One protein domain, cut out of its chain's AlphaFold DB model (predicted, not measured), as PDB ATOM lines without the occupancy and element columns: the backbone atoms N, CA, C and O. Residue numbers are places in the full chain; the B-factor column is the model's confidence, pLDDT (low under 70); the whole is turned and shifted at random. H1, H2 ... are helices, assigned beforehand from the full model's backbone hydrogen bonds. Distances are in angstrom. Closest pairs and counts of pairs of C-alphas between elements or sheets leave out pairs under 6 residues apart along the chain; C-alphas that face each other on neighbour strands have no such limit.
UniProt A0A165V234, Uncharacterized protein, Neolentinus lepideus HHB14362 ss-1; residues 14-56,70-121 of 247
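This is residues 14 to 56 and 70 to 121 of the 247 residues of an uncharacterized protein of Neolentinus lepideus HHB14362 ss-1 (UniProt A0A165V234). Two long helices, H2 and the longer H3, make an open V: H2 runs toward the cut in the chain, and H3 runs back from beyond it, with a gap between them. The short H1 folds back beside the first part of H2, while H3 makes most of the length and much of it sticks out as a long arm, residues 74 to 121 standing free. The printed part has 95 residues with three named helices, in the order H1, H2, H3, and no named strand; the class is all helix. The whole is extended, with a radius of gyration of the C-alphas of 23.7 A and spans of 85 by 31 by 18 A.

Find C-alpha 14 at (244.769, 258.836, 248.673); from there H1 runs through residues 14 to 23. Next look at C-alpha 26 at (233.814, 269.282, 255.011), where H2 begins; it holds residues 26 to 55 and is 43.3 A long from first to last C-alpha. Beyond the cut, H3 holds residues 70 to 119, 70.8 A long, and ends with C-alpha 119 at (231.165, 312.332, 241.611).

Look first at Ala 21 and Tyr 29, whose C-alphas, 6.4 A apart, are the closest of H1 and H2. These helices are close but not clearly touching, at a shallow tilt of 28 degrees, opposite ways, and a tight link of 2 residues joins them. H3 is apart from both H1 and H2. In H2 and H3 every O i to N i+4 pair is within hydrogen-bond range; in H1, 5 of 6 are.

The C-alphas of Ser 56 and Gly 121 are the two farthest apart, at 85.8 A. Residues 57 to 69 are not printed, and C-alphas 56 and 70 are 14.8 A apart across this cut. The mean pLDDT of the printed part is 86.5; look for values under 70 at residue 116 and residues 118 to 121.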
ATOM      1  N   ASP A  14     244.250 258.072 247.533       87.88
ATOM      2  CA  ASP A  14     244.769 258.836 248.673       87.88
ATOM      3  C   ASP A  14     245.398 260.189 248.270       87.88
ATOM      4  O   ASP A  14     244.950 261.208 248.788       87.88
ATOM      5  N   PRO A  15     246.321 260.289 247.285       88.25
ATOM      6  CA  PRO A  15     246.931 261.581 246.938       88.25
ATOM      7  C   PRO A  15     245.947 262.593 246.332       88.25
ATOM      8  O   PRO A  15     246.160 263.801 246.423       88.25
ATOM      9  N   ILE A  16     244.874 262.119 245.692       85.69
ATOM     10  CA  ILE A  16     243.824 262.983 245.139       85.69
ATOM     11  C   ILE A  16     242.872 263.408 246.261       85.69
ATOM     12  O   ILE A  16     242.485 264.572 246.324       85.69
ATOM     13  N   LEU A  17     242.512 262.480 247.151       84.31
ATOM     14  CA  LEU A  17     241.655 262.737 248.307       84.31
ATOM     15  C   LEU A  17     242.298 263.728 249.278       84.31
ATOM     16  O   LEU A  17     241.601 264.641 249.712       84.31
ATOM     17  N   ASP A  18     243.601 263.613 249.541       89.06
ATOM     18  CA  ASP A  18     244.348 264.558 250.377       89.06
ATOM     19  C   ASP A  18     244.333 265.970 249.769       89.06
ATOM     20  O   ASP A  18     243.988 266.937 250.445       89.06
ATOM     21  N   TYR A  19     244.594 266.099 248.460       88.50
ATOM     22  CA  TYR A  19     244.539 267.397 247.773       88.50
ATOM     23  C   TYR A  19     243.137 268.029 247.816       88.50
ATOM     24  O   TYR A  19     242.983 269.247 247.954       88.50
ATOM     25  N   LEU A  20     242.088 267.209 247.697       82.19
ATOM     26  CA  LEU A  20     240.711 267.691 247.780       82.19
ATOM     27  C   LEU A  20     240.298 268.030 249.219       82.19
ATOM     28  O   LEU A  20     239.564 269.002 249.400       82.19
ATOM     29  N   ALA A  21     240.770 267.292 250.223       88.62
ATOM     30  CA  ALA A  21     240.489 267.565 251.632       88.62
ATOM     31  C   ALA A  21     240.983 268.958 252.053       88.62
ATOM     32  O   ALA A  21     240.269 269.671 252.756       88.62
ATOM     33  N   ASP A  22     242.144 269.381 251.548       90.50
ATOM     34  CA  ASP A  22     242.721 270.696 251.852       90.50
ATOM     35  C   ASP A  22     241.953 271.866 251.210       90.50
ATOM     36  O   ASP A  22     242.038 273.005 251.676       90.50
ATOM     37  N   THR A  23     241.194 271.608 250.139       91.31
ATOM     38  CA  THR A  23     240.566 272.666 249.326       91.31
ATOM     39  C   THR A  23     239.043 272.746 249.501       91.31
ATOM     40  O   THR A  23     238.443 273.779 249.194       91.31
ATOM     41  N   LEU A  24     238.385 271.675 249.969       84.12
ATOM     42  CA  LEU A  24     236.922 271.580 250.024       84.12
ATOM     43  C   LEU A  24     236.343 271.736 251.444       84.12
ATOM     44  O   LEU A  24     236.849 271.158 252.401       84.12
ATOM     45  N   PRO A  25     235.198 272.433 251.591       88.06
ATOM     46  CA  PRO A  25     234.398 272.408 252.812       88.06
ATOM     47  C   PRO A  25     234.000 270.973 253.193       88.06
ATOM     48  O   PRO A  25     233.535 270.214 252.339       88.06
ATOM     49  N   GLY A  26     234.085 270.632 254.484       86.62
ATOM     50  CA  GLY A  26     233.814 269.282 255.011       86.62
ATOM     51  C   GLY A  26     232.559 268.563 254.473       86.62
ATOM     52  O   GLY A  26     232.648 267.374 254.162       86.62
ATOM     53  N   PRO A  27     231.404 269.234 254.269       87.94
ATOM     54  CA  PRO A  27     230.220 268.586 253.699       87.94
ATOM     55  C   PRO A  27     230.438 268.067 252.272       87.94
ATOM     56  O   PRO A  27     230.001 266.966 251.938       87.94
ATOM     57  N   LEU A  28     231.143 268.830 251.432       80.38
ATOM     58  CA  LEU A  28     231.402 268.455 250.042       80.38
ATOM     59  C   LEU A  28     232.389 267.295 249.950       80.38
ATOM     60  O   LEU A  28     232.215 266.427 249.097       80.38
ATOM     61  N   TYR A  29     233.369 267.251 250.854       85.06
ATOM     62  CA  TYR A  29     234.296 266.129 250.954       85.06
ATOM     63  C   TYR A  29     233.552 264.818 251.248       85.06
ATOM     64  O   TYR A  29     233.675 263.863 250.487       85.06
ATOM     65  N   SER A  30     232.686 264.804 252.271       85.62
ATOM     66  CA  SER A  30     231.917 263.603 252.637       85.62
ATOM     67  C   SER A  30     230.981 263.115 251.521       85.62
ATOM     68  O   SER A  30     230.830 261.912 251.291       85.62
ATOM     69  N   LEU A  31     230.376 264.044 250.774       83.81
ATOM     70  CA  LEU A  31     229.523 263.713 249.633       83.81
ATOM     71  C   LEU A  31     230.357 263.110 248.500       83.81
ATOM     72  O   LEU A  31     229.985 262.086 247.930       83.81
ATOM     73  N   LEU A  32     231.502 263.711 248.185       82.88
ATOM     74  CA  LEU A  32     232.373 263.206 247.135       82.88
ATOM     75  C   LEU A  32     232.907 261.813 247.471       82.88
ATOM     76  O   LEU A  32     232.853 260.931 246.619       82.88
ATOM     77  N   GLU A  33     233.372 261.608 248.700       85.62
ATOM     78  CA  GLU A  33     233.884 260.326 249.178       85.62
ATOM     79  C   GLU A  33     232.823 259.224 249.051       85.62
ATOM     80  O   GLU A  33     233.064 258.180 248.441       85.62
ATOM     81  N   THR A  34     231.608 259.486 249.545       85.12
ATOM     82  CA  THR A  34     230.492 258.534 249.459       85.12
ATOM     83  C   THR A  34     230.091 258.240 248.015       85.12
ATOM     84  O   THR A  34     229.897 257.072 247.670       85.12
ATOM     85  N   VAL A  35     230.013 259.253 247.149       82.94
ATOM     86  CA  VAL A  35     229.714 259.074 245.720       82.94
ATOM     87  C   VAL A  35     230.803 258.262 245.025       82.94
ATOM     88  O   VAL A  35     230.485 257.343 244.270       82.94
ATOM     89  N   LEU A  36     232.076 258.560 245.288       82.06
ATOM     90  CA  LEU A  36     233.208 257.873 244.674       82.06
ATOM     91  C   LEU A  36     233.247 256.399 245.093       82.06
ATOM     92  O   LEU A  36     233.366 255.519 244.243       82.06
ATOM     93  N   ALA A  37     233.059 256.126 246.385       86.12
ATOM     94  CA  ALA A  37     232.986 254.771 246.914       86.12
ATOM     95  C   ALA A  37     231.843 253.962 246.279       86.12
ATOM     96  O   ALA A  37     232.056 252.836 245.823       86.12
ATOM     97  N   HIS A  38     230.642 254.544 246.185       84.62
ATOM     98  CA  HIS A  38     229.496 253.880 245.556       84.62
ATOM     99  C   HIS A  38     229.694 253.685 244.047       84.62
ATOM    100  O   HIS A  38     229.325 252.634 243.526       84.62
ATOM    101  N   LEU A  39     230.307 254.643 243.341       82.50
ATOM    102  CA  LEU A  39     230.633 254.510 241.917       82.50
ATOM    103  C   LEU A  39     231.616 253.370 241.664       82.50
ATOM    104  O   LEU A  39     231.415 252.586 240.736       82.50
ATOM    105  N   ILE A  40     232.653 253.252 242.494       83.56
ATOM    106  CA  ILE A  40     233.631 252.170 242.384       83.56
ATOM    107  C   ILE A  40     232.945 250.831 242.654       83.56
ATOM    108  O   ILE A  40     233.028 249.942 241.810       83.56
ATOM    109  N   ALA A  41     232.196 250.705 243.753       83.44
ATOM    110  CA  ALA A  41     231.466 249.480 244.082       83.44
ATOM    111  C   ALA A  41     230.494 249.060 242.964       83.44
ATOM    112  O   ALA A  41     230.469 247.893 242.561       83.44
ATOM    113  N   LEU A  42     229.747 250.018 242.403       80.44
ATOM    114  CA  LEU A  42     228.851 249.795 241.270       80.44
ATOM    115  C   LEU A  42     229.636 249.333 240.039       80.44
ATOM    116  O   LEU A  42     229.263 248.338 239.419       80.44
ATOM    117  N   SER A  43     230.751 249.994 239.713       79.25
ATOM    118  CA  SER A  43     231.601 249.623 238.577       79.25
ATOM    119  C   SER A  43     232.174 248.211 238.718       79.25
ATOM    120  O   SER A  43     232.136 247.447 237.758       79.25
ATOM    121  N   THR A  44     232.629 247.823 239.915       84.88
ATOM    122  CA  THR A  44     233.164 246.484 240.188       84.88
ATOM    123  C   THR A  44     232.071 245.424 240.087       84.88
ATOM    124  O   THR A  44     232.277 244.401 239.436       84.88
ATOM    125  N   SER A  45     230.889 245.678 240.661       80.19
ATOM    126  CA  SER A  45     229.736 244.780 240.535       80.19
ATOM    127  C   SER A  45     229.311 244.608 239.076       80.19
ATOM    128  O   SER A  45     229.020 243.492 238.648       80.19
ATOM    129  N   LEU A  46     229.296 245.696 238.300       81.56
ATOM    130  CA  LEU A  46     228.970 245.668 236.878       81.56
ATOM    131  C   LEU A  46     230.006 244.854 236.095       81.56
ATOM    132  O   LEU A  46     229.635 244.004 235.292       81.56
ATOM    133  N   PHE A  47     231.296 245.077 236.350       84.62
ATOM    134  CA  PHE A  47     232.375 244.344 235.690       84.62
ATOM    135  C   PHE A  47     232.322 242.853 236.021       84.62
ATOM    136  O   PHE A  47     232.462 242.029 235.126       84.62
ATOM    137  N   SER A  48     232.057 242.504 237.285       85.31
ATOM    138  CA  SER A  48     231.872 241.115 237.711       85.31
ATOM    139  C   SER A  48     230.681 240.463 237.013       85.31
ATOM    140  O   SER A  48     230.769 239.300 236.631       85.31
ATOM    141  N   LEU A  49     229.581 241.196 236.830       82.19
ATOM    142  CA  LEU A  49     228.401 240.702 236.125       82.19
ATOM    143  C   LEU A  49     228.681 240.492 234.633       82.19
ATOM    144  O   LEU A  49     228.357 239.437 234.097       82.19
ATOM    145  N   ILE A  50     229.331 241.457 233.976       84.00
ATOM    146  CA  ILE A  50     229.749 241.333 232.572       84.00
ATOM    147  C   ILE A  50     230.718 240.159 232.415       84.00
ATOM    148  O   ILE A  50     230.562 239.359 231.498       84.00
ATOM    149  N   TYR A  51     231.690 240.025 233.318       88.06
ATOM    150  CA  TYR A  51     232.657 238.933 233.301       88.06
ATOM    151  C   TYR A  51     231.969 237.576 233.459       88.06
ATOM    152  O   TYR A  51     232.175 236.693 232.630       88.06
ATOM    153  N   ALA A  52     231.090 237.433 234.459       82.44
ATOM    154  CA  ALA A  52     230.302 236.221 234.664       82.44
ATOM    155  C   ALA A  52     229.488 235.865 233.411       82.44
ATOM    156  O   ALA A  52     229.520 234.718 232.967       82.44
ATOM    157  N   LEU A  53     228.845 236.860 232.790       80.94
ATOM    158  CA  LEU A  53     228.064 236.678 231.572       80.94
ATOM    159  C   LEU A  53     228.939 236.212 230.397       80.94
ATOM    160  O   LEU A  53     228.595 235.236 229.739       80.94
ATOM    161  N   VAL A  54     230.097 236.843 230.171       86.94
ATOM    162  CA  VAL A  54     231.027 236.492 229.079       86.94
ATOM    163  C   VAL A  54     231.655 235.109 229.272       86.94
ATOM    164  O   VAL A  54     231.886 234.407 228.292       86.94
ATOM    165  N   THR A  55     231.931 234.698 230.514       91.75
ATOM    166  CA  THR A  55     232.519 233.376 230.801       91.75
ATOM    167  C   THR A  55     231.508 232.228 230.817       91.75
ATOM    168  O   THR A  55     231.911 231.069 230.734       91.75
ATOM    169  N   SER A  56     230.209 232.521 230.923       85.44
ATOM    170  CA  SER A  56     229.155 231.501 230.955       85.44
ATOM    171  C   SER A  56     228.846 230.939 229.561       85.44
ATOM    172  O   SER A  56     228.834 231.674 228.572       85.44
ATOM    173  N   LEU A  70     219.749 242.598 232.280       81.62
ATOM    174  CA  LEU A  70     220.045 243.210 230.985       81.62
ATOM    175  C   LEU A  70     219.187 244.460 230.728       81.62
ATOM    176  O   LEU A  70     219.720 245.488 230.306       81.62
ATOM    177  N   ILE A  71     217.891 244.429 231.073       88.00
ATOM    178  CA  ILE A  71     217.037 245.628 231.045       88.00
ATOM    179  C   ILE A  71     217.577 246.695 231.995       88.00
ATOM    180  O   ILE A  71     217.639 247.861 231.609       88.00
ATOM    181  N   THR A  72     217.991 246.327 233.213       86.94
ATOM    182  CA  THR A  72     218.536 247.317 234.158       86.94
ATOM    183  C   THR A  72     219.810 247.971 233.629       86.94
ATOM    184  O   THR A  72     219.974 249.179 233.775       86.94
ATOM    185  N   LEU A  73     220.665 247.216 232.933       83.88
ATOM    186  CA  LEU A  73     221.876 247.736 232.301       83.88
ATOM    187  C   LEU A  73     221.536 248.681 231.141       83.88
ATOM    188  O   LEU A  73     222.090 249.776 231.059       83.88
ATOM    189  N   LEU A  74     220.577 248.312 230.286       84.62
ATOM    190  CA  LEU A  74     220.077 249.165 229.201       84.62
ATOM    191  C   LEU A  74     219.454 250.465 229.725       84.62
ATOM    192  O   LEU A  74     219.727 251.545 229.198       84.62
ATOM    193  N   ALA A  75     218.653 250.375 230.786       90.38
ATOM    194  CA  ALA A  75     218.056 251.527 231.446       90.38
ATOM    195  C   ALA A  75     219.127 252.427 232.079       90.38
ATOM    196  O   ALA A  75     219.081 253.643 231.905       90.38
ATOM    197  N   ALA A  76     220.127 251.843 232.745       86.38
ATOM    198  CA  ALA A  76     221.261 252.579 233.297       86.38
ATOM    199  C   ALA A  76     222.082 253.270 232.196       86.38
ATOM    200  O   ALA A  76     222.446 254.433 232.347       86.38
ATOM    201  N   TYR A  77     222.313 252.606 231.062       87.69
ATOM    202  CA  TYR A  77     222.992 253.192 229.905       87.69
ATOM    203  C   TYR A  77     222.208 254.376 229.317       87.69
ATOM    204  O   TYR A  77     222.784 255.432 229.049       87.69
ATOM    205  N   LEU A  78     220.886 254.245 229.175       89.12
ATOM    206  CA  LEU A  78     220.015 255.339 228.733       89.12
ATOM    207  C   LEU A  78     219.954 256.490 229.750       89.12
ATOM    208  O   LEU A  78     219.919 257.660 229.369       89.12
ATOM    209  N   ALA A  79     219.988 256.192 231.046       88.62
ATOM    210  CA  ALA A  79     220.099 257.221 232.072       88.62
ATOM    211  C   ALA A  79     221.442 257.960 231.959       88.62
ATOM    212  O   ALA A  79     221.471 259.191 231.975       88.62
ATOM    213  N   LEU A  80     222.539 257.226 231.751       87.19
ATOM    214  CA  LEU A  80     223.878 257.790 231.600       87.19
ATOM    215  C   LEU A  80     223.992 258.669 230.349       87.19
ATOM    216  O   LEU A  80     224.562 259.756 230.419       87.19
ATOM    217  N   ILE A  81     223.417 258.249 229.216       92.00
ATOM    218  CA  ILE A  81     223.444 259.042 227.978       92.00
ATOM    219  C   ILE A  81     222.599 260.316 228.107       92.00
ATOM    220  O   ILE A  81     222.994 261.377 227.617       92.00
ATOM    221  N   SER A  82     221.465 260.235 228.812       91.19
ATOM    222  CA  SER A  82     220.619 261.390 229.125       91.19
ATOM    223  C   SER A  82     221.346 262.381 230.035       91.19
ATOM    224  O   SER A  82     221.379 263.586 229.759       91.19
ATOM    225  N   LEU A  83     222.009 261.865 231.075       89.44
ATOM    226  CA  LEU A  83     222.827 262.657 231.983       89.44
ATOM    227  C   LEU A  83     223.978 263.326 231.229       89.44
ATOM    228  O   LEU A  83     224.093 264.544 231.278       89.44
ATOM    229  N   TYR A  84     224.746 262.578 230.434       90.25
ATOM    230  CA  TYR A  84     225.839 263.118 229.620       90.25
ATOM    231  C   TYR A  84     225.377 264.253 228.699       90.25
ATOM    232  O   TYR A  84     226.017 265.305 228.638       90.25
ATOM    233  N   ARG A  85     224.241 264.086 228.014       90.56
ATOM    234  CA  ARG A  85     223.686 265.129 227.142       90.56
ATOM    235  C   ARG A  85     223.299 266.381 227.931       90.56
ATOM    236  O   ARG A  85     223.586 267.494 227.487       90.56
ATOM    237  N   THR A  86     222.680 266.199 229.095       92.19
ATOM    238  CA  THR A  86     222.241 267.297 229.966       92.19
ATOM    239  C   THR A  86     223.438 268.041 230.552       92.19
ATOM    240  O   THR A  86     223.512 269.265 230.453       92.19
ATOM    241  N   THR A  87     224.427 267.315 231.076       90.94
ATOM    242  CA  THR A  87     225.660 267.885 231.626       90.94
ATOM    243  C   THR A  87     226.478 268.583 230.544       90.94
ATOM    244  O   THR A  87     226.962 269.684 230.773       90.94
ATOM    245  N   SER A  88     226.582 268.014 229.339       91.56
ATOM    246  CA  SER A  88     227.285 268.646 228.216       91.56
ATOM    247  C   SER A  88     226.654 269.992 227.834       91.56
ATOM    248  O   SER A  88     227.360 270.993 227.671       91.56
ATOM    249  N   TRP A  89     225.318 270.057 227.779       92.56
ATOM    250  CA  TRP A  89     224.607 271.314 227.543       92.56
ATOM    251  C   TRP A  89     224.808 272.310 228.693       92.56
ATOM    252  O   TRP A  89     225.082 273.484 228.448       92.56
ATOM    253  N   MET A  90     224.757 271.839 229.941       93.44
ATOM    254  CA  MET A  90     224.948 272.669 231.131       93.44
ATOM    255  C   MET A  90     226.366 273.253 231.218       93.44
ATOM    256  O   MET A  90     226.515 274.445 231.472       93.44
ATOM    257  N   VAL A  91     227.405 272.458 230.939       94.44
ATOM    258  CA  VAL A  91     228.808 272.910 230.925       94.44
ATOM    259  C   VAL A  91     229.019 273.961 229.839       94.44
ATOM    260  O   VAL A  91     229.600 275.014 230.100       94.44
ATOM    261  N   ARG A  92     228.492 273.732 228.630       94.06
ATOM    262  CA  ARG A  92     228.573 274.715 227.541       94.06
ATOM    263  C   ARG A  92     227.882 276.027 227.915       94.06
ATOM    264  O   ARG A  92     228.448 277.094 227.678       94.06
ATOM    265  N   SER A  93     226.696 275.951 228.515       94.06
ATOM    266  CA  SER A  93     225.942 277.121 228.980       94.06
ATOM    267  C   SER A  93     226.647 277.849 230.127       94.06
ATOM    268  O   SER A  93     226.681 279.075 230.128       94.06
ATOM    269  N   SER A  94     227.274 277.123 231.056       94.50
ATOM    270  CA  SER A  94     228.067 277.702 232.147       94.50
ATOM    271  C   SER A  94     229.265 278.490 231.611       94.50
ATOM    272  O   SER A  94     229.415 279.667 231.932       94.50
ATOM    273  N   LEU A  95     230.053 277.905 230.701       95.62
ATOM    274  CA  LEU A  95     231.180 278.598 230.064       95.62
ATOM    275  C   LEU A  95     230.727 279.825 229.262       95.62
ATOM    276  O   LEU A  95     231.383 280.868 229.272       95.62
ATOM    277  N   TRP A  96     229.585 279.717 228.582       96.50
ATOM    278  CA  TRP A  96     228.982 280.838 227.869       96.50
ATOM    279  C   TRP A  96     228.570 281.962 228.831       96.50
ATOM    280  O   TRP A  96     228.888 283.122 228.575       96.50
ATOM    281  N   MET A  97     227.957 281.632 229.969       97.00
ATOM    282  CA  MET A  97     227.603 282.604 231.008       97.00
ATOM    283  C   MET A  97     228.829 283.261 231.632       97.00
ATOM    284  O   MET A  97     228.816 284.471 231.809       97.00
ATOM    285  N   VAL A  98     229.909 282.522 231.897       97.69
ATOM    286  CA  VAL A  98     231.162 283.099 232.421       97.69
ATOM    287  C   VAL A  98     231.729 284.140 231.454       97.69
ATOM    288  O   VAL A  98     232.110 285.236 231.871       97.69
ATOM    289  N   LYS A  99     231.720 283.847 230.146       96.62
ATOM    290  CA  LYS A  99     232.133 284.808 229.115       96.62
ATOM    291  C   LYS A  99     231.299 286.093 229.170       96.62
ATOM    292  O   LYS A  99     231.871 287.181 229.183       96.62
ATOM    293  N   TRP A 100     229.971 285.992 229.230       96.31
ATOM    294  CA  TRP A 100     229.107 287.178 229.302       96.31
ATOM    295  C   TRP A 100     229.183 287.900 230.641       96.31
ATOM    296  O   TRP A 100     229.202 289.126 230.654       96.31
ATOM    297  N   ALA A 101     229.306 287.173 231.748       96.56
ATOM    298  CA  ALA A 101     229.513 287.739 233.074       96.56
ATOM    299  C   ALA A 101     230.800 288.569 233.122       96.56
ATOM    300  O   ALA A 101     230.810 289.650 233.699       96.56
ATOM    301  N   THR A 102     231.860 288.115 232.447       97.62
ATOM    302  CA  THR A 102     233.123 288.860 232.349       97.62
ATOM    303  C   THR A 102     232.947 290.153 231.548       97.62
ATOM    304  O   THR A 102     233.398 291.211 231.981       97.62
ATOM    305  N   ILE A 103     232.246 290.093 230.407       96.38
ATOM    306  CA  ILE A 103     231.941 291.278 229.586       96.38
ATOM    307  C   ILE A 103     231.092 292.278 230.383       96.38
ATOM    308  O   ILE A 103     231.426 293.459 230.437       96.38
ATOM    309  N   LEU A 104     230.026 291.813 231.039       96.25
ATOM    310  CA  LEU A 104     229.163 292.654 231.867       96.25
ATOM    311  C   LEU A 104     229.927 293.243 233.055       96.25
ATOM    312  O   LEU A 104     229.795 294.432 233.324       96.25
ATOM    313  N   GLY A 105     230.772 292.454 233.720       96.94
ATOM    314  CA  GLY A 105     231.631 292.922 234.806       96.94
ATOM    315  C   GLY A 105     232.566 294.047 234.363       96.94
ATOM    316  O   GLY A 105     232.665 295.065 235.045       96.94
ATOM    317  N   ALA A 106     233.181 293.923 233.183       96.88
ATOM    318  CA  ALA A 106     234.007 294.984 232.610       96.88
ATOM    319  C   ALA A 106     233.193 296.258 232.317       96.88
ATOM    320  O   ALA A 106     233.642 297.362 232.626       96.88
ATOM    321  N   VAL A 107     231.975 296.118 231.781       95.69
ATOM    322  CA  VAL A 107     231.074 297.254 231.526       95.69
ATOM    323  C   VAL A 107     230.677 297.948 232.831       95.69
ATOM    324  O   VAL A 107     230.812 299.166 232.932       95.69
ATOM    325  N   PHE A 108     230.248 297.199 233.850       93.44
ATOM    326  CA  PHE A 108     229.884 297.763 235.152       93.44
ATOM    327  C   PHE A 108     231.074 298.420 235.851       93.44
ATOM    328  O   PHE A 108     230.922 299.504 236.411       93.44
ATOM    329  N   SER A 109     232.268 297.829 235.758       94.12
ATOM    330  CA  SER A 109     233.495 298.447 236.262       94.12
ATOM    331  C   SER A 109     233.797 299.768 235.550       94.12
ATOM    332  O   SER A 109     234.195 300.733 236.200       94.12
ATOM    333  N   GLY A 110     233.589 299.839 234.230       90.88
ATOM    334  CA  GLY A 110     233.766 301.066 233.454       90.88
ATOM    335  C   GLY A 110     232.766 302.158 233.841       90.88
ATOM    336  O   GLY A 110     233.160 303.303 234.065       90.88
ATOM    337  N   ILE A 111     231.485 301.806 233.988       89.06
ATOM    338  CA  ILE A 111     230.438 302.739 234.437       89.06
ATOM    339  C   ILE A 111     230.739 303.237 235.853       89.06
ATOM    340  O   ILE A 111     230.686 304.442 236.098       89.06
ATOM    341  N   GLY A 112     231.105 302.332 236.765       82.25
ATOM    342  CA  GLY A 112     231.470 302.668 238.139       82.25
ATOM    343  C   GLY A 112     232.674 303.606 238.214       82.25
ATOM    344  O   GLY A 112     232.652 304.561 238.985       82.25
ATOM    345  N   TRP A 113     233.685 303.404 237.364       86.81
ATOM    346  CA  TRP A 113     234.847 304.292 237.293       86.81
ATOM    347  C   TRP A 113     234.481 305.692 236.779       86.81
ATOM    348  O   TRP A 113     234.869 306.688 237.387       86.81
ATOM    349  N   VAL A 114     233.678 305.790 235.713       82.88
ATOM    350  CA  VAL A 114     233.228 307.087 235.169       82.88
ATOM    351  C   VAL A 114     232.330 307.829 236.161       82.88
ATOM    352  O   VAL A 114     232.487 309.036 236.350       82.88
ATOM    353  N   MET A 115     231.408 307.130 236.826       77.75
ATOM    354  CA  MET A 115     230.550 307.733 237.849       77.75
ATOM    355  C   MET A 115     231.342 308.144 239.092       77.75
ATOM    356  O   MET A 115     231.145 309.252 239.584       77.75
ATOM    357  N   GLY A 116     232.265 307.306 239.569       69.56
ATOM    358  CA  GLY A 116     233.111 307.610 240.724       69.56
ATOM    359  C   GLY A 116     234.045 308.797 240.482       69.56
ATOM    360  O   GLY A 116     234.205 309.640 241.361       69.56
ATOM    361  N   ASN A 117     234.598 308.920 239.272       70.56
ATOM    362  CA  ASN A 117     235.481 310.031 238.916       70.56
ATOM    363  C   ASN A 117     234.713 311.356 238.714       70.56
ATOM    364  O   ASN A 117     235.204 312.414 239.099       70.56
ATOM    365  N   ASN A 118     233.483 311.315 238.184       61.44
ATOM    366  CA  ASN A 118     232.636 312.511 238.040       61.44
ATOM    367  C   ASN A 118     231.978 312.952 239.362       61.44
ATOM    368  O   ASN A 118     231.757 314.147 239.567       61.44
ATOM    369  N   ALA A 119     231.707 312.022 240.285       55.38
ATOM    370  CA  ALA A 119     231.165 312.332 241.611       55.38
ATOM    371  C   ALA A 119     232.158 313.099 242.505       55.38
ATOM    372  O   ALA A 119     231.732 313.849 243.379       55.38
ATOM    373  N   ALA A 120     233.464 312.958 242.264       56.09
ATOM    374  CA  ALA A 120     234.502 313.661 243.015       56.09
ATOM    375  C   ALA A 120     234.883 315.041 242.433       56.09
ATOM    376  O   ALA A 120     235.610 315.778 243.097       56.09
ATOM    377  N   GLY A 121     234.424 315.415 241.226       53.44
ATOM    378  CA  GLY A 121     235.003 316.568 240.514       53.44
ATOM    379  C   GLY A 121     234.097 317.442 239.645       53.44
ATOM    380  O   GLY A 121     234.521 318.540 239.291       53.44
TER     381      GLY A 121